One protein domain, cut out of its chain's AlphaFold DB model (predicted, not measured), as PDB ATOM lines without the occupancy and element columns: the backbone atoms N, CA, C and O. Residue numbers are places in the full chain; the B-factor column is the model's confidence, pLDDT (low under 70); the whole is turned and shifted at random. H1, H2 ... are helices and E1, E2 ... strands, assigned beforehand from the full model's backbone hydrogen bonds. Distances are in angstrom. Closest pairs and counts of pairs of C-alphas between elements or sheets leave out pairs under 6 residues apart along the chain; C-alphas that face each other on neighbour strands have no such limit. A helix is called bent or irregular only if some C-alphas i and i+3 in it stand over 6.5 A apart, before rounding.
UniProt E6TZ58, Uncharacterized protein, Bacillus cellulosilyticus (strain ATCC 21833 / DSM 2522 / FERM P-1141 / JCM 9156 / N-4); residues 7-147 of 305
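Overview. This is residues 7 to 147 of the 305 residues of an uncharacterized protein of Bacillus cellulosilyticus (strain ATCC 21833 / DSM 2522 / FERM P-1141 / JCM 9156 / N-4) (UniProt E6TZ58). A twisted wall of six strands has two helices, H2 and H5, packed side by side over one face, while its other face is largely bare. H1 runs along the edge strand E1, the short H4 sits off the sheet near H1 and H5, and H3 grazes the sheet near the hairpin of E3 and E4. The printed part has 141 residues, with five named helices and six named strands in the order H1 E1 E2 H2 E3 E4 E5 H3 E6 H4 H5. The sheet's order is E1 E2 E6 E3 E4 E5, antiparallel throughout, and the class is mixed, helices and strands. The whole is compact, with a radius of gyration of the C-alphas of 14.6 A and spans of 38 by 37 by 27 A.

Arrangement. Start with H1, residues 7 to 16; it is on the sheet at E1, residues 21 to 28, where the closest C-alphas, of Asn 14 and Ser 22, are 5.6 A apart. E1 bends by 60 degrees at residue 25 and forms a hairpin with E2, residues 33 to 42; look for N 24 and O 37, 2.9 A apart. Next comes H2, residues 49 to 59, on the sheet at a height over the sheet of 8.7 A, its Ile 57 and Val 63 of E3, residues 63 to 70, having the closest C-alphas of the two, 5.4 A apart. E3 begins a meander, each strand the antiparallel neighbour of the one before, with E4, residues 75 to 81, and E5, residues 91 to 97; find N 68 and O 77 at 2.8 A, then N 80 and O 92 at 3.0 A. H3, residues 98 to 104, only grazes the sheet, with its residues 98 to 101; it is irregular, C-alphas 100 and 103 being 7.6 A apart. E6, residues 114 to 121, then runs between E2 and E3, with N 38 and O 118 at 2.8 A and N 67 and O 117 at 2.8 A. E2, H2 and E3 are a split strand-helix-strand unit, two strands running the same way with E6 between them, and its crossover is right-handed. H4, residues 125 to 131, is not on the sheet; it forms a helical hairpin with H5, residues 137 to 145, which it only just touches, with 3 pairs of C-alphas within 8 A, the closest those of Ile 131 and Val 140 at 6.2 A. H5 is on the same face as H2, and the two touch at a shallow tilt of 8 degrees, the same way, the closest C-alphas being those of Leu 56 and Gln 145 at 5.9 A. In H1, H2, H4 and H5 every O i to N i+4 pair is within hydrogen-bond range; H3 has 1 of 3, and 2 of 4 O i to N i+3 pairs.

Along the chain. Find C-alpha 7 at (-62.994, -29.159, 41.055), where H1 begins its 14.1 A. E2, the longest strand, runs 27.4 A from C-alpha 33 at (-53.351, -30.283, 27.322). H2 covers 15.4 A, E6 23.1 A and E4 20.0 A. H5 ends at C-alpha 145, (-47.332, -46.083, 36.724).

Size, cuts and confidence. The two C-alphas farthest apart, of Gly 86 and Asn 110, are 39.4 A apart. The printed part has no cut, and no link is long. Look for pLDDT under 70 at residues 16 to 21, 29 to 32, 44, 84 to 89 and 109 to 112; the mean of the printed part is 81.1.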
ATOM      1  N   GLU A   7     -63.524 -30.189  40.153       73.94
ATOM      2  CA  GLU A   7     -62.994 -29.159  41.055       73.94
ATOM      3  C   GLU A   7     -63.412 -29.396  42.512       73.94
ATOM      4  O   GLU A   7     -62.581 -29.323  43.418       73.94
ATOM      5  N   GLU A   8     -64.679 -29.748  42.744       77.81
ATOM      6  CA  GLU A   8     -65.177 -30.133  44.069       77.81
ATOM      7  C   GLU A   8     -64.499 -31.405  44.583       77.81
ATOM      8  O   GLU A   8     -64.259 -31.536  45.787       77.81
ATOM      9  N   LEU A   9     -64.169 -32.338  43.684       74.12
ATOM     10  CA  LEU A   9     -63.405 -33.528  44.028       74.12
ATOM     11  C   LEU A   9     -61.971 -33.166  44.427       74.12
ATOM     12  O   LEU A   9     -61.566 -33.532  45.522       74.12
ATOM     13  N   VAL A  10     -61.228 -32.421  43.603       75.56
ATOM     14  CA  VAL A  10     -59.848 -31.989  43.906       75.56
ATOM     15  C   VAL A  10     -59.782 -31.226  45.227       75.56
ATOM     16  O   VAL A  10     -58.931 -31.513  46.069       75.56
ATOM     17  N   LYS A  11     -60.725 -30.305  45.455       78.25
ATOM     18  CA  LYS A  11     -60.850 -29.594  46.729       78.25
ATOM     19  C   LYS A  11     -61.066 -30.568  47.891       78.25
ATOM     20  O   LYS A  11     -60.352 -30.502  48.885       78.25
ATOM     21  N   SER A  12     -61.989 -31.518  47.734       74.12
ATOM     22  CA  SER A  12     -62.248 -32.561  48.729       74.12
ATOM     23  C   SER A  12     -61.029 -33.455  48.974       74.12
ATOM     24  O   SER A  12     -60.868 -33.913  50.100       74.12
ATOM     25  N   ILE A  13     -60.193 -33.727  47.968       74.81
ATOM     26  CA  ILE A  13     -58.956 -34.503  48.131       74.81
ATOM     27  C   ILE A  13     -57.982 -33.725  49.014       74.81
ATOM     28  O   ILE A  13     -57.565 -34.244  50.040       74.81
ATOM     29  N   ASN A  14     -57.707 -32.466  48.671       75.19
ATOM     30  CA  ASN A  14     -56.779 -31.614  49.423       75.19
ATOM     31  C   ASN A  14     -57.235 -31.345  50.866       75.19
ATOM     32  O   ASN A  14     -56.408 -31.186  51.757       75.19
ATOM     33  N   GLU A  15     -58.546 -31.252  51.105       74.88
ATOM     34  CA  GLU A  15     -59.106 -30.968  52.436       74.88
ATOM     35  C   GLU A  15     -59.221 -32.216  53.327       74.88
ATOM     36  O   GLU A  15     -59.252 -32.083  54.549       74.88
ATOM     37  N   ASN A  16     -59.306 -33.418  52.741       63.03
ATOM     38  CA  ASN A  16     -59.467 -34.676  53.487       63.03
ATOM     39  C   ASN A  16     -58.228 -35.584  53.457       63.03
ATOM     40  O   ASN A  16     -58.257 -36.657  54.068       63.03
ATOM     41  N   SER A  17     -57.158 -35.211  52.753       56.62
ATOM     42  CA  SER A  17     -55.940 -36.010  52.705       56.62
ATOM     43  C   SER A  17     -55.228 -35.961  54.056       56.62
ATOM     44  O   SER A  17     -54.776 -34.916  54.516       56.62
ATOM     45  N   VAL A  18     -55.094 -37.123  54.696       51.88
ATOM     46  CA  VAL A  18     -54.186 -37.312  55.844       51.88
ATOM     47  C   VAL A  18     -52.718 -37.177  55.396       51.88
ATOM     48  O   VAL A  18     -51.831 -36.944  56.211       51.88
ATOM     49  N   SER A  19     -52.462 -37.326  54.094       52.91
ATOM     50  CA  SER A  19     -51.158 -37.223  53.449       52.91
ATOM     51  C   SER A  19     -50.755 -35.771  53.155       52.91
ATOM     52  O   SER A  19     -51.598 -34.912  52.904       52.91
ATOM     53  N   GLN A  20     -49.440 -35.518  53.132       62.44
ATOM     54  CA  GLN A  20     -48.784 -34.263  52.710       62.44
ATOM     55  C   GLN A  20     -48.880 -34.041  51.186       62.44
ATOM     56  O   GLN A  20     -47.926 -33.607  50.542       62.44
ATOM     57  N   TYR A  21     -50.008 -34.427  50.596       69.12
ATOM     58  CA  TYR A  21     -50.203 -34.530  49.164       69.12
ATOM     59  C   TYR A  21     -51.187 -33.454  48.694       69.12
ATOM     60  O   TYR A  21     -52.310 -33.391  49.189       69.12
ATOM     61  N   SER A  22     -50.783 -32.600  47.750       75.75
ATOM     62  CA  SER A  22     -51.669 -31.599  47.144       75.75
ATOM     63  C   SER A  22     -51.848 -31.853  45.652       75.75
ATOM     64  O   SER A  22     -50.865 -31.990  44.921       75.75
ATOM     65  N   VAL A  23     -53.115 -31.868  45.223       80.25
ATOM     66  CA  VAL A  23     -53.542 -31.995  43.824       80.25
ATOM     67  C   VAL A  23     -54.049 -30.661  43.315       80.25
ATOM     68  O   VAL A  23     -54.871 -30.010  43.968       80.25
ATOM     69  N   ARG A  24     -53.645 -30.272  42.111       81.25
ATOM     70  CA  ARG A  24     -54.240 -29.138  41.392       81.25
ATOM     71  C   ARG A  24     -54.509 -29.534  39.954       81.25
ATOM     72  O   ARG A  24     -53.792 -30.358  39.407       81.25
ATOM     73  N   ARG A  25     -55.554 -28.971  39.352       80.88
ATOM     74  CA  ARG A  25     -55.783 -29.099  37.910       80.88
ATOM     75  C   ARG A  25     -55.258 -27.842  37.238       80.88
ATOM     76  O   ARG A  25     -55.618 -26.748  37.667       80.88
ATOM     77  N   GLU A  26     -54.444 -27.999  36.208       79.69
ATOM     78  CA  GLU A  26     -53.851 -26.878  35.480       79.69
ATOM     79  C   GLU A  26     -53.756 -27.199  33.984       79.69
ATOM     80  O   GLU A  26     -53.881 -28.354  33.561       79.69
ATOM     81  N   GLU A  27     -53.603 -26.156  33.173       79.38
ATOM     82  CA  GLU A  27     -53.230 -26.300  31.772       79.38
ATOM     83  C   GLU A  27     -51.727 -26.571  31.685       79.38
ATOM     84  O   GLU A  27     -50.907 -25.822  32.211       79.38
ATOM     85  N   ILE A  28     -51.377 -27.670  31.037       73.62
ATOM     86  CA  ILE A  28     -50.011 -28.115  30.826       73.62
ATOM     87  C   ILE A  28     -49.557 -27.601  29.463       73.62
ATOM     88  O   ILE A  28     -50.221 -27.778  28.441       73.62
ATOM     89  N   THR A  29     -48.386 -26.974  29.446       64.94
ATOM     90  CA  THR A  29     -47.798 -26.349  28.255       64.94
ATOM     91  C   THR A  29     -47.440 -27.336  27.145       64.94
ATOM     92  O   THR A  29     -47.334 -26.912  25.994       64.94
ATOM     93  N   ALA A  30     -47.330 -28.634  27.447       61.03
ATOM     94  CA  ALA A  30     -47.254 -29.699  26.451       61.03
ATOM     95  C   ALA A  30     -48.510 -29.676  25.579       61.03
ATOM     96  O   ALA A  30     -49.563 -30.163  25.983       61.03
ATOM     97  N   CYS A  31     -48.406 -29.063  24.401       64.25
ATOM     98  CA  CYS A  31     -49.463 -28.987  23.391       64.25
ATOM     99  C   CYS A  31     -50.832 -28.451  23.882       64.25
ATOM    100  O   CYS A  31     -51.846 -28.709  23.237       64.25
ATOM    101  N   GLY A  32     -50.876 -27.700  24.991       69.75
ATOM    102  CA  GLY A  32     -52.110 -27.112  25.540       69.75
ATOM    103  C   GLY A  32     -53.064 -28.124  26.184       69.75
ATOM    104  O   GLY A  32     -54.282 -27.924  26.192       69.75
ATOM    105  N   TYR A  33     -52.541 -29.246  26.684       74.00
ATOM    106  CA  TYR A  33     -53.351 -30.283  27.322       74.00
ATOM    107  C   TYR A  33     -53.694 -29.905  28.759       74.00
ATOM    108  O   TYR A  33     -52.896 -29.317  29.476       74.00
ATOM    109  N   LYS A  34     -54.885 -30.285  29.226       82.06
ATOM    110  CA  LYS A  34     -55.211 -30.191  30.653       82.06
ATOM    111  C   LYS A  34     -54.651 -31.398  31.380       82.06
ATOM    112  O   LYS A  34     -54.634 -32.501  30.838       82.06
ATOM    113  N   GLY A  35     -54.245 -31.188  32.620       86.25
ATOM    114  CA  GLY A  35     -53.760 -32.268  33.447       86.25
ATOM    115  C   GLY A  35     -53.773 -31.921  34.919       86.25
ATOM    116  O   GLY A  35     -54.427 -30.966  35.355       86.25
ATOM    117  N   TYR A  36     -53.072 -32.741  35.686       87.38
ATOM    118  CA  TYR A  36     -53.057 -32.653  37.132       87.38
ATOM    119  C   TYR A  36     -51.635 -32.545  37.647       87.38
ATOM    120  O   TYR A  36     -50.713 -33.203  37.182       87.38
ATOM    121  N   TYR A  37     -51.491 -31.706  38.651       86.25
ATOM    122  CA  TYR A  37     -50.277 -31.492  39.392       86.25
ATOM    123  C   TYR A  37     -50.394 -32.209  40.730       86.25
ATOM    124  O   TYR A  37     -51.329 -31.955  41.490       86.25
ATOM    125  N   PHE A  38     -49.442 -33.093  40.986       85.75
ATOM    126  CA  PHE A  38     -49.289 -33.915  42.172       85.75
ATOM    127  C   PHE A  38     -48.074 -33.397  42.913       85.75
ATOM    128  O   PHE A  38     -46.993 -33.324  42.340       85.75
ATOM    129  N   SER A  39     -48.219 -33.047  44.182       85.19
ATOM    130  CA  SER A  39     -47.089 -32.565  44.967       85.19
ATOM    131  C   SER A  39     -47.048 -33.203  46.333       85.19
ATOM    132  O   SER A  39     -48.071 -33.273  47.012       85.19
ATOM    133  N   GLN A  40     -45.882 -33.723  46.700       84.25
ATOM    134  CA  GLN A  40     -45.708 -34.509  47.905       84.25
ATOM    135  C   GLN A  40     -44.353 -34.238  48.544       84.25
ATOM    136  O   GLN A  40     -43.309 -34.310  47.896       84.25
ATOM    137  N   GLU A  41     -44.383 -34.005  49.848       85.06
ATOM    138  CA  GLU A  41     -43.201 -34.099  50.692       85.06
ATOM    139  C   GLU A  41     -42.890 -35.573  50.967       85.06
ATOM    140  O   GLU A  41     -43.755 -36.341  51.399       85.06
ATOM    141  N   ILE A  42     -41.660 -35.984  50.676       82.50
ATOM    142  CA  ILE A  42     -41.207 -37.357  50.851       82.50
ATOM    143  C   ILE A  42     -40.492 -37.476  52.196       82.50
ATOM    144  O   ILE A  42     -39.473 -36.813  52.408       82.50
ATOM    145  N   PRO A  43     -40.960 -38.360  53.094       70.31
ATOM    146  CA  PRO A  43     -40.253 -38.641  54.333       70.31
ATOM    147  C   PRO A  43     -38.888 -39.288  54.073       70.31
ATOM    148  O   PRO A  43     -38.764 -40.173  53.226       70.31
ATOM    149  N   ASN A  44     -37.895 -38.980  54.913       69.25
ATOM    150  CA  ASN A  44     -36.540 -39.563  54.851       69.25
ATOM    151  C   ASN A  44     -36.486 -41.098  54.968       69.25
ATOM    152  O   ASN A  44     -35.429 -41.699  54.790       69.25
ATOM    153  N   SER A  45     -37.599 -41.748  55.318       70.56
ATOM    154  CA  SER A  45     -37.712 -43.206  55.365       70.56
ATOM    155  C   SER A  45     -37.824 -43.861  53.987       70.56
ATOM    156  O   SER A  45     -37.602 -45.067  53.887       70.56
ATOM    157  N   VAL A  46     -38.192 -43.106  52.946       76.31
ATOM    158  CA  VAL A  46     -38.300 -43.623  51.577       76.31
ATOM    159  C   VAL A  46     -36.901 -43.826  51.009       76.31
ATOM    160  O   VAL A  46     -36.070 -42.919  51.003       76.31
ATOM    161  N   LYS A  47     -36.633 -45.037  50.523       76.69
ATOM    162  CA  LYS A  47     -35.337 -45.384  49.944       76.69
ATOM    163  C   LYS A  47     -35.266 -44.899  48.493       76.69
ATOM    164  O   LYS A  47     -36.082 -45.303  47.675       76.69
ATOM    165  N   ASP A  48     -34.258 -44.086  48.183       84.62
ATOM    166  CA  ASP A  48     -33.929 -43.600  46.834       84.62
ATOM    167  C   ASP A  48     -35.111 -42.964  46.060       84.62
ATOM    168  O   ASP A  48     -35.419 -43.387  44.942       84.62
ATOM    169  N   PRO A  49     -35.754 -41.903  46.589       85.31
ATOM    170  CA  PRO A  49     -36.901 -41.264  45.935       85.31
ATOM    171  C   PRO A  49     -36.592 -40.745  44.525       85.31
ATOM    172  O   PRO A  49     -37.448 -40.800  43.647       85.31
ATOM    173  N   TYR A  50     -35.348 -40.325  44.268       89.88
ATOM    174  CA  TYR A  50     -34.879 -39.952  42.932       89.88
ATOM    175  C   TYR A  50     -35.100 -41.052  41.902       89.88
ATOM    176  O   TYR A  50     -35.611 -40.800  40.815       89.88
ATOM    177  N   LYS A  51     -34.717 -42.279  42.257       90.38
ATOM    178  CA  LYS A  51     -34.801 -43.419  41.356       90.38
ATOM    179  C   LYS A  51     -36.259 -43.745  41.043       90.38
ATOM    180  O   LYS A  51     -36.586 -43.896  39.874       90.38
ATOM    181  N   ALA A  52     -37.120 -43.773  42.061       89.62
ATOM    182  CA  ALA A  52     -38.545 -44.048  41.887       89.62
ATOM    183  C   ALA A  52     -39.220 -43.037  40.941       89.62
ATOM    184  O   ALA A  52     -39.967 -43.423  40.046       89.62
ATOM    185  N   VAL A  53     -38.909 -41.745  41.085       91.56
ATOM    186  CA  VAL A  53     -39.456 -40.698  40.207       91.56
ATOM    187  C   VAL A  53     -38.957 -40.841  38.770       91.56
ATOM    188  O   VAL A  53     -39.748 -40.735  37.832       91.56
ATOM    189  N   VAL A  54     -37.658 -41.096  38.585       91.12
ATOM    190  CA  VAL A  54     -37.064 -41.282  37.253       91.12
ATOM    191  C   VAL A  54     -37.629 -42.523  36.566       91.12
ATOM    192  O   VAL A  54     -37.962 -42.471  35.382       91.12
ATOM    193  N   GLU A  55     -37.775 -43.629  37.295       90.62
ATOM    194  CA  GLU A  55     -38.397 -44.851  36.786       90.62
ATOM    195  C   GLU A  55     -39.855 -44.607  36.395       90.62
ATOM    196  O   GLU A  55     -40.270 -45.044  35.320       90.62
ATOM    197  N   LEU A  56     -40.614 -43.854  37.201       92.06
ATOM    198  CA  LEU A  56     -41.991 -43.507  36.875       92.06
ATOM    199  C   LEU A  56     -42.069 -42.735  35.552       92.06
ATOM    200  O   LEU A  56     -42.681 -43.222  34.604       92.06
ATOM    201  N   ILE A  57     -41.417 -41.573  35.445       91.38
ATOM    202  CA  ILE A  57     -41.518 -40.755  34.225       91.38
ATOM    203  C   ILE A  57     -40.985 -41.492  32.989       91.38
ATOM    204  O   ILE A  57     -41.524 -41.341  31.895       91.38
ATOM    205  N   SER A  58     -39.981 -42.356  33.150       86.44
ATOM    206  CA  SER A  58     -39.422 -43.140  32.041       86.44
ATOM    207  C   SER A  58     -40.332 -44.282  31.589       86.44
ATOM    208  O   SER A  58     -40.300 -44.648  30.418       86.44
ATOM    209  N   SER A  59     -41.159 -44.836  32.479       83.62
ATOM    210  CA  SER A  59     -41.957 -46.035  32.190       83.62
ATOM    211  C   SER A  59     -43.424 -45.773  31.848       83.62
ATOM    212  O   SER A  59     -44.033 -46.637  31.222       83.62
ATOM    213  N   THR A  60     -43.989 -44.607  32.185       86.56
ATOM    214  CA  THR A  60     -45.383 -44.271  31.839       86.56
ATOM    215  C   THR A  60     -45.513 -42.991  31.016       86.56
ATOM    216  O   THR A  60     -44.868 -41.984  31.297       86.56
ATOM    217  N   GLU A  61     -46.389 -43.019  30.007       82.56
ATOM    218  CA  GLU A  61     -46.744 -41.859  29.174       82.56
ATOM    219  C   GLU A  61     -47.540 -40.805  29.968       82.56
ATOM    220  O   GLU A  61     -47.551 -39.626  29.625       82.56
ATOM    221  N   ILE A  62     -48.213 -41.188  31.055       88.19
ATOM    222  CA  ILE A  62     -49.129 -40.270  31.736       88.19
ATOM    223  C   ILE A  62     -48.411 -39.137  32.472       88.19
ATOM    224  O   ILE A  62     -48.989 -38.067  32.651       88.19
ATOM    225  N   VAL A  63     -47.164 -39.354  32.896       90.81
ATOM    226  CA  VAL A  63     -46.358 -38.347  33.591       90.81
ATOM    227  C   VAL A  63     -45.609 -37.527  32.556       90.81
ATOM    228  O   VAL A  63     -44.682 -38.007  31.910       90.81
ATOM    229  N   TYR A  64     -46.018 -36.273  32.411       88.44
ATOM    230  CA  TYR A  64     -45.375 -35.326  31.516       88.44
ATOM    231  C   TYR A  64     -44.080 -34.785  32.111       88.44
ATOM    232  O   TYR A  64     -43.063 -34.733  31.429       88.44
ATOM    233  N   GLU A  65     -44.110 -34.384  33.375       91.50
ATOM    234  CA  GLU A  65     -42.988 -33.721  34.026       91.50
ATOM    235  C   GLU A  65     -42.875 -34.210  35.461       91.50
ATOM    236  O   GLU A  65     -43.876 -34.413  36.144       91.50
ATOM    237  N   ALA A  66     -41.647 -34.381  35.923       93.44
ATOM    238  CA  ALA A  66     -41.336 -34.678  37.300       93.44
ATOM    239  C   ALA A  66     -40.222 -33.749  37.777       93.44
ATOM    240  O   ALA A  66     -39.104 -33.792  37.262       93.44
ATOM    241  N   ARG A  67     -40.518 -32.917  38.775       93.19
ATOM    242  CA  ARG A  67     -39.533 -32.080  39.459       93.19
ATOM    243  C   ARG A  67     -39.241 -32.636  40.843       93.19
ATOM    244  O   ARG A  67     -40.157 -32.943  41.604       93.19
ATOM    245  N   ILE A  68     -37.961 -32.725  41.170       92.88
ATOM    246  CA  ILE A  68     -37.461 -33.170  42.466       92.88
ATOM    247  C   ILE A  68     -36.693 -32.010  43.083       92.88
ATOM    248  O   ILE A  68     -35.669 -31.588  42.544       92.88
ATOM    249  N   PHE A  69     -37.193 -31.500  44.201       90.75
ATOM    250  CA  PHE A  69     -36.569 -30.437  44.975       90.75
ATOM    251  C   PHE A  69     -35.844 -31.073  46.151       90.75
ATOM    252  O   PHE A  69     -36.465 -31.606  47.073       90.75
ATOM    253  N   ASP A  70     -34.524 -31.009  46.103       88.81
ATOM    254  CA  ASP A  70     -33.663 -31.343  47.223       88.81
ATOM    255  C   ASP A  70     -33.405 -30.066  48.018       88.81
ATOM    256  O   ASP A  70     -32.621 -29.210  47.595       88.81
ATOM    257  N   LEU A  71     -34.106 -29.913  49.141       86.38
ATOM    258  CA  LEU A  71     -33.993 -28.720  49.975       86.38
ATOM    259  C   LEU A  71     -32.665 -28.678  50.739       86.38
ATOM    260  O   LEU A  71     -32.146 -27.593  50.983       86.38
ATOM    261  N   GLU A  72     -32.088 -29.835  51.074       83.06
ATOM    262  CA  GLU A  72     -30.816 -29.918  51.796       83.06
ATOM    263  C   GLU A  72     -29.649 -29.517  50.895       83.06
ATOM    264  O   GLU A  72     -28.778 -28.742  51.294       83.06
ATOM    265  N   SER A  73     -29.636 -30.020  49.657       85.38
ATOM    266  CA  SER A  73     -28.588 -29.679  48.697       85.38
ATOM    267  C   SER A  73     -28.909 -28.455  47.829       85.38
ATOM    268  O   SER A  73     -28.062 -28.053  47.025       85.38
ATOM    269  N   CYS A  74     -30.080 -27.836  48.028       86.06
ATOM    270  CA  CYS A  74     -30.610 -26.712  47.252       86.06
ATOM    271  C   CYS A  74     -30.540 -26.980  45.744       86.06
ATOM    272  O   CYS A  74     -29.960 -26.196  44.983       86.06
ATOM    273  N   LYS A  75     -31.102 -28.110  45.306       87.88
ATOM    274  CA  LYS A  75     -31.106 -28.529  43.897       87.88
ATOM    275  C   LYS A  75     -32.515 -28.779  43.408       87.88
ATOM    276  O   LYS A  75     -33.367 -29.244  44.160       87.88
ATOM    277  N   VAL A  76     -32.728 -28.513  42.125       92.19
ATOM    278  CA  VAL A  76     -33.951 -28.895  41.427       92.19
ATOM    279  C   VAL A  76     -33.565 -29.723  40.217       92.19
ATOM    280  O   VAL A  76     -32.786 -29.290  39.367       92.19
ATOM    281  N   LEU A  77     -34.085 -30.943  40.181       93.38
ATOM    282  CA  LEU A  77     -33.932 -31.864  39.067       93.38
ATOM    283  C   LEU A  77     -35.269 -31.947  38.352       93.38
ATOM    284  O   LEU A  77     -36.247 -32.386  38.956       93.38
ATOM    285  N   THR A  78     -35.298 -31.556  37.087       93.25
ATOM    286  CA  THR A  78     -36.515 -31.579  36.282       93.25
ATOM    287  C   THR A  78     -36.348 -32.595  35.169       93.25
ATOM    288  O   THR A  78     -35.420 -32.525  34.366       93.25
ATOM    289  N   TYR A  79     -37.256 -33.560  35.130       92.75
ATOM    290  CA  TYR A  79     -37.395 -34.509  34.041       92.75
ATOM    291  C   TYR A  79     -38.684 -34.183  33.308       92.75
ATOM    292  O   TYR A  79     -39.712 -33.972  33.947       92.75
ATOM    293  N   TYR A  80     -38.649 -34.159  31.986       89.25
ATOM    294  CA  TYR A  80     -39.844 -33.932  31.183       89.25
ATOM    295  C   TYR A  80     -39.839 -34.830  29.960       89.25
ATOM    296  O   TYR A  80     -38.802 -35.083  29.344       89.25
ATOM    297  N   ARG A  81     -41.020 -35.326  29.614       86.25
ATOM    298  CA  ARG A  81     -41.261 -36.018  28.358       86.25
ATOM    299  C   ARG A  81     -41.402 -34.999  27.243       86.25
ATOM    300  O   ARG A  81     -42.182 -34.055  27.349       86.25
ATOM    301  N   ASP A  82     -40.669 -35.219  26.159       76.62
ATOM    302  CA  ASP A  82     -40.760 -34.377  24.971       76.62
ATOM    303  C   ASP A  82     -42.020 -34.718  24.161       76.62
ATOM    304  O   ASP A  82     -42.003 -35.545  23.244       76.62
ATOM    305  N   TYR A  83     -43.132 -34.100  24.553       73.50
ATOM    306  CA  TYR A  83     -44.365 -34.082  23.765       73.50
ATOM    307  C   TYR A  83     -44.387 -32.967  22.715       73.50
ATOM    308  O   TYR A  83     -45.285 -32.935  21.878       73.50
ATOM    309  N   ASP A  84     -43.418 -32.049  22.751       64.25
ATOM    310  CA  ASP A  84     -43.350 -30.931  21.815       64.25
ATOM    311  C   ASP A  84     -42.782 -31.349  20.456       64.25
ATOM    312  O   ASP A  84     -43.120 -30.729  19.451       64.25
ATOM    313  N   THR A  85     -41.952 -32.393  20.399       56.03
ATOM    314  CA  THR A  85     -41.365 -32.901  19.146       56.03
ATOM    315  C   THR A  85     -41.617 -34.393  18.889       56.03
ATOM    316  O   THR A  85     -41.028 -34.962  17.971       56.03
ATOM    317  N   GLY A  86     -42.481 -35.042  19.683       57.41
ATOM    318  CA  GLY A  86     -42.825 -36.459  19.516       57.41
ATOM    319  C   GLY A  86     -43.881 -36.975  20.507       57.41
ATOM    320  O   GLY A  86     -44.623 -36.208  21.108       57.41
ATOM    321  N   HIS A  87     -43.953 -38.298  20.704       62.84
ATOM    322  CA  HIS A  87     -44.919 -38.958  21.610       62.84
ATOM    323  C   HIS A  87     -44.497 -38.977  23.087       62.84
ATOM    324  O   HIS A  87     -44.905 -39.863  23.835       62.84
ATOM    325  N   GLY A  88     -43.595 -38.090  23.515       68.81
ATOM    326  CA  GLY A  88     -43.036 -38.168  24.864       68.81
ATOM    327  C   GLY A  88     -42.192 -39.422  25.108       68.81
ATOM    328  O   GLY A  88     -41.952 -39.771  26.258       68.81
ATOM    329  N   ASN A  89     -41.734 -40.113  24.054       67.44
ATOM    330  CA  ASN A  89     -40.898 -41.321  24.155       67.44
ATOM    331  C   ASN A  89     -39.505 -41.035  24.725       67.44
ATOM    332  O   ASN A  89     -38.826 -41.933  25.219       67.44
ATOM    333  N   ARG A  90     -39.058 -39.784  24.615       74.31
ATOM    334  CA  ARG A  90     -37.790 -39.324  25.168       74.31
ATOM    335  C   ARG A  90     -38.070 -38.559  26.448       74.31
ATOM    336  O   ARG A  90     -38.880 -37.635  26.455       74.31
ATOM    337  N   VAL A  91     -37.367 -38.947  27.506       83.94
ATOM    338  CA  VAL A  91     -37.285 -38.171  28.738       83.94
ATOM    339  C   VAL A  91     -36.021 -37.333  28.663       83.94
ATOM    340  O   VAL A  91     -34.913 -37.863  28.567       83.94
ATOM    341  N   SER A  92     -36.205 -36.025  28.696       86.56
ATOM    342  CA  SER A  92     -35.133 -35.054  28.835       86.56
ATOM    343  C   SER A  92     -34.915 -34.743  30.310       86.56
ATOM    344  O   SER A  92     -35.814 -34.890  31.141       86.56
ATOM    345  N   PHE A  93     -33.699 -34.318  30.629       91.06
ATOM    346  CA  PHE A  93     -33.295 -33.932  31.971       91.06
ATOM    347  C   PHE A  93     -32.720 -32.521  31.939       91.06
ATOM    348  O   PHE A  93     -31.868 -32.208  31.106       91.06
ATOM    349  N   GLU A  94     -33.155 -31.697  32.882       89.06
ATOM    350  CA  GLU A  94     -32.650 -30.354  33.098       89.06
ATOM    351  C   GLU A  94     -32.300 -30.148  34.571       89.06
ATOM    352  O   GLU A  94     -33.020 -30.560  35.487       89.06
ATOM    353  N   TYR A  95     -31.162 -29.494  34.786       88.25
ATOM    354  CA  TYR A  95     -30.753 -29.026  36.098       88.25
ATOM    355  C   TYR A  95     -31.145 -27.561  36.247       88.25
ATOM    356  O   TYR A  95     -30.631 -26.704  35.525       88.25
ATOM    357  N   GLU A  96     -32.020 -27.271  37.202       87.62
ATOM    358  CA  GLU A  96     -32.507 -25.917  37.433       87.62
ATOM    359  C   GLU A  96     -31.859 -25.280  38.667       87.62
ATOM    360  O   GLU A  96     -31.589 -25.920  39.687       87.62
ATOM    361  N   GLU A  97     -31.630 -23.967  38.592       84.56
ATOM    362  CA  GLU A  97     -31.180 -23.195  39.745       84.56
ATOM    363  C   GLU A  97     -32.288 -23.113  40.801       84.56
ATOM    364  O   GLU A  97     -33.326 -22.477  40.595       84.56
ATOM    365  N   PHE A  98     -32.025 -23.674  41.985       86.44
ATOM    366  CA  PHE A  98     -32.952 -23.631  43.120       86.44
ATOM    367  C   PHE A  98     -33.337 -22.203  43.535       86.44
ATOM    368  O   PHE A  98     -34.432 -21.979  44.043       86.44
ATOM    369  N   GLY A  99     -32.479 -21.215  43.251       84.94
ATOM    370  CA  GLY A  99     -32.721 -19.794  43.520       84.94
ATOM    371  C   GLY A  99     -34.087 -19.284  43.045       84.94
ATOM    372  O   GLY A  99     -34.696 -18.461  43.728       84.94
ATOM    373  N   LYS A 100     -34.613 -19.817  41.932       85.69
ATOM    374  CA  LYS A 100     -35.940 -19.461  41.395       85.69
ATOM    375  C   LYS A 100     -37.099 -19.856  42.322       85.69
ATOM    376  O   LYS A 100     -38.163 -19.246  42.261       85.69
ATOM    377  N   TYR A 101     -36.884 -20.844  43.188       84.62
ATOM    378  CA  TYR A 101     -37.896 -21.468  44.043       84.62
ATOM    379  C   TYR A 101     -37.717 -21.156  45.531       84.62
ATOM    380  O   TYR A 101     -38.577 -21.505  46.334       84.62
ATOM    381  N   VAL A 102     -36.642 -20.458  45.910       81.88
ATOM    382  CA  VAL A 102     -36.316 -20.130  47.311       81.88
ATOM    383  C   VAL A 102     -37.496 -19.505  48.051       81.88
ATOM    384  O   VAL A 102     -37.772 -19.883  49.182       81.88
ATOM    385  N   ASN A 103     -38.230 -18.590  47.413       82.94
ATOM    386  CA  ASN A 103     -39.374 -17.928  48.046       82.94
ATOM    387  C   ASN A 103     -40.529 -18.892  48.359       82.94
ATOM    388  O   ASN A 103     -41.279 -18.649  49.301       82.94
ATOM    389  N   SER A 104     -40.674 -19.970  47.584       80.62
ATOM    390  CA  SER A 104     -41.715 -20.985  47.764       80.62
ATOM    391  C   SER A 104     -41.388 -21.990  48.867       80.62
ATOM    392  O   SER A 104     -42.309 -22.611  49.382       80.62
ATOM    393  N   PHE A 105     -40.107 -22.127  49.229       81.06
ATOM    394  CA  PHE A 105     -39.614 -23.097  50.216       81.06
ATOM    395  C   PHE A 105     -38.883 -22.438  51.394       81.06
ATOM    396  O   PHE A 105     -38.147 -23.094  52.129       81.06
ATOM    397  N   VAL A 106     -39.024 -21.119  51.567       77.88
ATOM    398  CA  VAL A 106     -38.177 -20.345  52.486       77.88
ATOM    399  C   VAL A 106     -38.297 -20.802  53.942       77.88
ATOM    400  O   VAL A 106     -37.335 -20.693  54.702       77.88
ATOM    401  N   ASN A 107     -39.459 -21.332  54.333       76.06
ATOM    402  CA  ASN A 107     -39.710 -21.807  55.693       76.06
ATOM    403  C   ASN A 107     -39.258 -23.265  55.881       76.06
ATOM    404  O   ASN A 107     -39.052 -23.714  57.007       76.06
ATOM    405  N   GLU A 108     -39.084 -23.984  54.779       75.31
ATOM    406  CA  GLU A 108     -38.775 -25.406  54.671       75.31
ATOM    407  C   GLU A 108     -37.278 -25.655  54.392       75.31
ATOM    408  O   GLU A 108     -36.801 -26.783  54.518       75.31
ATOM    409  N   LEU A 109     -36.526 -24.588  54.080       64.81
ATOM    410  CA  LEU A 109     -35.134 -24.546  53.600       64.81
ATOM    411  C   LEU A 109     -34.041 -25.116  54.536       64.81
ATOM    412  O   LEU A 109     -32.858 -24.926  54.289       64.81
ATOM    413  N   ASN A 110     -34.398 -25.817  55.608       59.84
ATOM    414  CA  ASN A 110     -33.451 -26.518  56.491       59.84
ATOM    415  C   ASN A 110     -33.952 -27.913  56.894       59.84
ATOM    416  O   ASN A 110     -33.470 -28.506  57.859       59.84
ATOM    417  N   THR A 111     -34.967 -28.413  56.198       68.50
ATOM    418  CA  THR A 111     -35.445 -29.780  56.360       68.50
ATOM    419  C   THR A 111     -34.670 -30.689  55.407       68.50
ATOM    420  O   THR A 111     -34.377 -30.293  54.283       68.50
ATOM    421  N   SER A 112     -34.352 -31.918  55.823       62.88
ATOM    422  CA  SER A 112     -33.775 -32.942  54.925       62.88
ATOM    423  C   SER A 112     -34.810 -33.521  53.950       62.88
ATOM    424  O   SER A 112     -34.615 -34.601  53.403       62.88
ATOM    425  N   ASN A 113     -35.942 -32.842  53.770       76.81
ATOM    426  CA  ASN A 113     -37.087 -33.392  53.071       76.81
ATOM    427  C   ASN A 113     -36.922 -33.153  51.572       76.81
ATOM    428  O   ASN A 113     -36.580 -32.057  51.124       76.81
ATOM    429  N   ILE A 114     -37.189 -34.198  50.797       86.44
ATOM    430  CA  ILE A 114     -37.271 -34.105  49.344       86.44
ATOM    431  C   ILE A 114     -38.717 -33.799  48.995       86.44
ATOM    432  O   ILE A 114     -39.634 -34.467  49.471       86.44
ATOM    433  N   TYR A 115     -38.927 -32.804  48.145       88.06
ATOM    434  CA  TYR A 115     -40.246 -32.506  47.613       88.06
ATOM    435  C   TYR A 115     -40.328 -32.976  46.169       88.06
ATOM    436  O   TYR A 115     -39.452 -32.674  45.359       88.06
ATOM    437  N   VAL A 116     -41.372 -33.726  45.835       90.25
ATOM    438  CA  VAL A 116     -41.611 -34.194  44.470       90.25
ATOM    439  C   VAL A 116     -42.884 -33.584  43.936       90.25
ATOM    440  O   VAL A 116     -43.917 -33.549  44.600       90.25
ATOM    441  N   MET A 117     -42.781 -33.115  42.703       90.62
ATOM    442  CA  MET A 117     -43.860 -32.549  41.922       90.62
ATOM    443  C   MET A 117     -43.985 -33.355  40.637       90.62
ATOM    444  O   MET A 117     -43.041 -33.386  39.855       90.62
ATOM    445  N   LEU A 118     -45.128 -33.994  40.409       91.81
ATOM    446  CA  LEU A 118     -45.444 -34.643  39.143       91.81
ATOM    447  C   LEU A 118     -46.538 -33.860  38.431       91.81
ATOM    448  O   LEU A 118     -47.588 -33.588  39.006       91.81
ATOM    449  N   SER A 119     -46.324 -33.566  37.163       91.38
ATOM    450  CA  SER A 119     -47.355 -33.066  36.264       91.38
ATOM    451  C   SER A 119     -47.784 -34.226  35.371       91.38
ATOM    452  O   SER A 119     -46.967 -34.781  34.633       91.38
ATOM    453  N   THR A 120     -49.052 -34.617  35.440       90.38
ATOM    454  CA  THR A 120     -49.627 -35.699  34.637       90.38
ATOM    455  C   THR A 120     -50.595 -35.152  33.606       90.38
ATOM    456  O   THR A 120     -51.269 -34.154  33.849       90.38
ATOM    457  N   LEU A 121     -50.751 -35.864  32.496       88.81
ATOM    458  CA  LEU A 121     -51.862 -35.681  31.564       88.81
ATOM    459  C   LEU A 121     -53.218 -35.928  32.260       88.81
ATOM    460  O   LEU A 121     -53.267 -36.436  33.385       88.81
ATOM    461  N   ASP A 122     -54.319 -35.536  31.609       86.94
ATOM    462  CA  ASP A 122     -55.676 -35.695  32.153       86.94
ATOM    463  C   ASP A 122     -55.950 -37.171  32.490       86.94
ATOM    464  O   ASP A 122     -55.688 -38.071  31.684       86.94
ATOM    465  N   ILE A 123     -56.482 -37.406  33.690       86.88
ATOM    466  CA  ILE A 123     -56.799 -38.736  34.216       86.88
ATOM    467  C   ILE A 123     -58.285 -38.829  34.563       86.88
ATOM    468  O   ILE A 123     -58.915 -37.829  34.919       86.88
ATOM    469  N   VAL A 124     -58.862 -40.028  34.470       85.62
ATOM    470  CA  VAL A 124     -60.288 -40.215  34.765       85.62
ATOM    471  C   VAL A 124     -60.590 -39.999  36.251       85.62
ATOM    472  O   VAL A 124     -59.776 -40.259  37.141       85.62
ATOM    473  N   GLN A 125     -61.816 -39.554  36.533       82.00
ATOM    474  CA  GLN A 125     -62.265 -39.209  37.884       82.00
ATOM    475  C   GLN A 125     -62.125 -40.360  38.893       82.00
ATOM    476  O   GLN A 125     -61.789 -40.137  40.056       82.00
ATOM    477  N   GLU A 126     -62.375 -41.593  38.460       85.19
ATOM    478  CA  GLU A 126     -62.293 -42.783  39.312       85.19
ATOM    479  C   GLU A 126     -60.871 -43.029  39.826       85.19
ATOM    480  O   GLU A 126     -60.688 -43.428  40.979       85.19
ATOM    481  N   ASP A 127     -59.864 -42.735  39.005       87.88
ATOM    482  CA  ASP A 127     -58.463 -42.903  39.368       87.88
ATOM    483  C   ASP A 127     -57.982 -41.790  40.296       87.88
ATOM    484  O   ASP A 127     -57.299 -42.085  41.276       87.88
ATOM    485  N   LEU A 128     -58.455 -40.549  40.119       83.88
ATOM    486  CA  LEU A 128     -58.244 -39.471  41.102       83.88
ATOM    487  C   LEU A 128     -58.761 -39.862  42.490       83.88
ATOM    488  O   LEU A 128     -58.082 -39.651  43.497       83.88
ATOM    489  N   ILE A 129     -59.957 -40.463  42.554       77.94
ATOM    490  CA  ILE A 129     -60.540 -40.929  43.819       77.94
ATOM    491  C   ILE A 129     -59.661 -42.010  44.450       77.94
ATOM    492  O   ILE A 129     -59.488 -42.015  45.668       77.94
ATOM    493  N   LYS A 130     -59.113 -42.937  43.664       84.88
ATOM    494  CA  LYS A 130     -58.254 -43.998  44.204       84.88
ATOM    495  C   LYS A 130     -56.924 -43.440  44.695       84.88
ATOM    496  O   LYS A 130     -56.572 -43.730  45.834       84.88
ATOM    497  N   ILE A 131     -56.261 -42.578  43.917       83.44
ATOM    498  CA  ILE A 131     -55.005 -41.929  44.325       83.44
ATOM    499  C   ILE A 131     -55.195 -41.160  45.637       83.44
ATOM    500  O   ILE A 131     -54.382 -41.288  46.545       83.44
ATOM    501  N   SER A 132     -56.316 -40.447  45.800       76.19
ATOM    502  CA  SER A 132     -56.601 -39.681  47.024       76.19
ATOM    503  C   SER A 132     -56.699 -40.504  48.311       76.19
ATOM    504  O   SER A 132     -56.622 -39.953  49.407       76.19
ATOM    505  N   LYS A 133     -56.899 -41.820  48.192       77.00
ATOM    506  CA  LYS A 133     -56.993 -42.741  49.329       77.00
ATOM    507  C   LYS A 133     -55.642 -43.360  49.688       77.00
ATOM    508  O   LYS A 133     -55.560 -44.053  50.702       77.00
ATOM    509  N   LEU A 134     -54.614 -43.147  48.869       81.81
ATOM    510  CA  LEU A 134     -53.269 -43.664  49.096       81.81
ATOM    511  C   LEU A 134     -52.513 -42.719  50.031       81.81
ATOM    512  O   LEU A 134     -52.535 -41.499  49.871       81.81
ATOM    513  N   ALA A 135     -51.862 -43.298  51.038       73.38
ATOM    514  CA  ALA A 135     -51.149 -42.537  52.062       73.38
ATOM    515  C   ALA A 135     -49.631 -42.522  51.834       73.38
ATOM    516  O   ALA A 135     -48.961 -41.590  52.271       73.38
ATOM    517  N   GLN A 136     -49.090 -43.556  51.181       80.06
ATOM    518  CA  GLN A 136     -47.651 -43.735  50.994       80.06
ATOM    519  C   GLN A 136     -47.218 -43.308  49.592       80.06
ATOM    520  O   GLN A 136     -47.920 -43.569  48.616       80.06
ATOM    521  N   PHE A 137     -46.047 -42.680  49.508       82.94
ATOM    522  CA  PHE A 137     -45.438 -42.228  48.257       82.94
ATOM    523  C   PHE A 137     -45.300 -43.372  47.247       82.94
ATOM    524  O   PHE A 137     -45.741 -43.249  46.109       82.94
ATOM    525  N   GLU A 138     -44.772 -44.515  47.682       85.44
ATOM    526  CA  GLU A 138     -44.563 -45.688  46.833       85.44
ATOM    527  C   GLU A 138     -45.885 -46.201  46.252       85.44
ATOM    528  O   GLU A 138     -45.966 -46.492  45.067       85.44
ATOM    529  N   GLN A 139     -46.957 -46.207  47.053       86.25
ATOM    530  CA  GLN A 139     -48.283 -46.605  46.579       86.25
ATOM    531  C   GLN A 139     -48.812 -45.657  45.501       86.25
ATOM    532  O   GLN A 139     -49.434 -46.110  44.543       86.25
ATOM    533  N   VAL A 140     -48.596 -44.347  45.661       86.31
ATOM    534  CA  VAL A 140     -49.001 -43.344  44.667       86.31
ATOM    535  C   VAL A 140     -48.224 -43.544  43.367       86.31
ATOM    536  O   VAL A 140     -48.841 -43.571  42.304       86.31
ATOM    537  N   MET A 141     -46.904 -43.739  43.449       88.50
ATOM    538  CA  MET A 141     -46.053 -43.976  42.279       88.50
ATOM    539  C   MET A 141     -46.453 -45.255  41.539       88.50
ATOM    540  O   MET A 141     -46.723 -45.195  40.339       88.50
ATOM    541  N   ASP A 142     -46.597 -46.371  42.257       88.94
ATOM    542  CA  ASP A 142     -47.037 -47.651  41.694       88.94
ATOM    543  C   ASP A 142     -48.412 -47.521  41.026       88.94
ATOM    544  O   ASP A 142     -48.654 -48.074  39.952       88.94
ATOM    545  N   TYR A 143     -49.335 -46.774  41.639       90.69
ATOM    546  CA  TYR A 143     -50.662 -46.575  41.069       90.69
ATOM    547  C   TYR A 143     -50.596 -45.772  39.767       90.69
ATOM    548  O   TYR A 143     -51.139 -46.215  38.756       90.69
ATOM    549  N   ILE A 144     -49.904 -44.625  39.771       90.50
ATOM    550  CA  ILE A 144     -49.765 -43.751  38.596       90.50
ATOM    551  C   ILE A 144     -49.058 -44.476  37.446       90.50
ATOM    552  O   ILE A 144     -49.448 -44.302  36.293       90.50
ATOM    553  N   GLN A 145     -48.068 -45.324  37.739       89.75
ATOM    554  CA  GLN A 145     -47.332 -46.083  36.724       89.75
ATOM    555  C   GLN A 145     -48.249 -46.949  35.846       89.75
ATOM    556  O   GLN A 145     -47.958 -47.161  34.672       89.75
ATOM    557  N   ASN A 146     -49.369 -47.416  36.401       87.19
ATOM    558  CA  ASN A 146     -50.325 -48.284  35.719       87.19
ATOM    559  C   ASN A 146     -51.473 -47.522  35.032       87.19
ATOM    560  O   ASN A 146     -52.414 -48.150  34.540       87.19
ATOM    561  N   LEU A 147     -51.433 -46.187  35.018       88.06
ATOM    562  CA  LEU A 147     -52.462 -45.365  34.388       88.06
ATOM    563  C   LEU A 147     -52.134 -45.036  32.933       88.06
ATOM    564  O   LEU A 147     -50.975 -44.907  32.542       88.06
TER     565      LEU A 147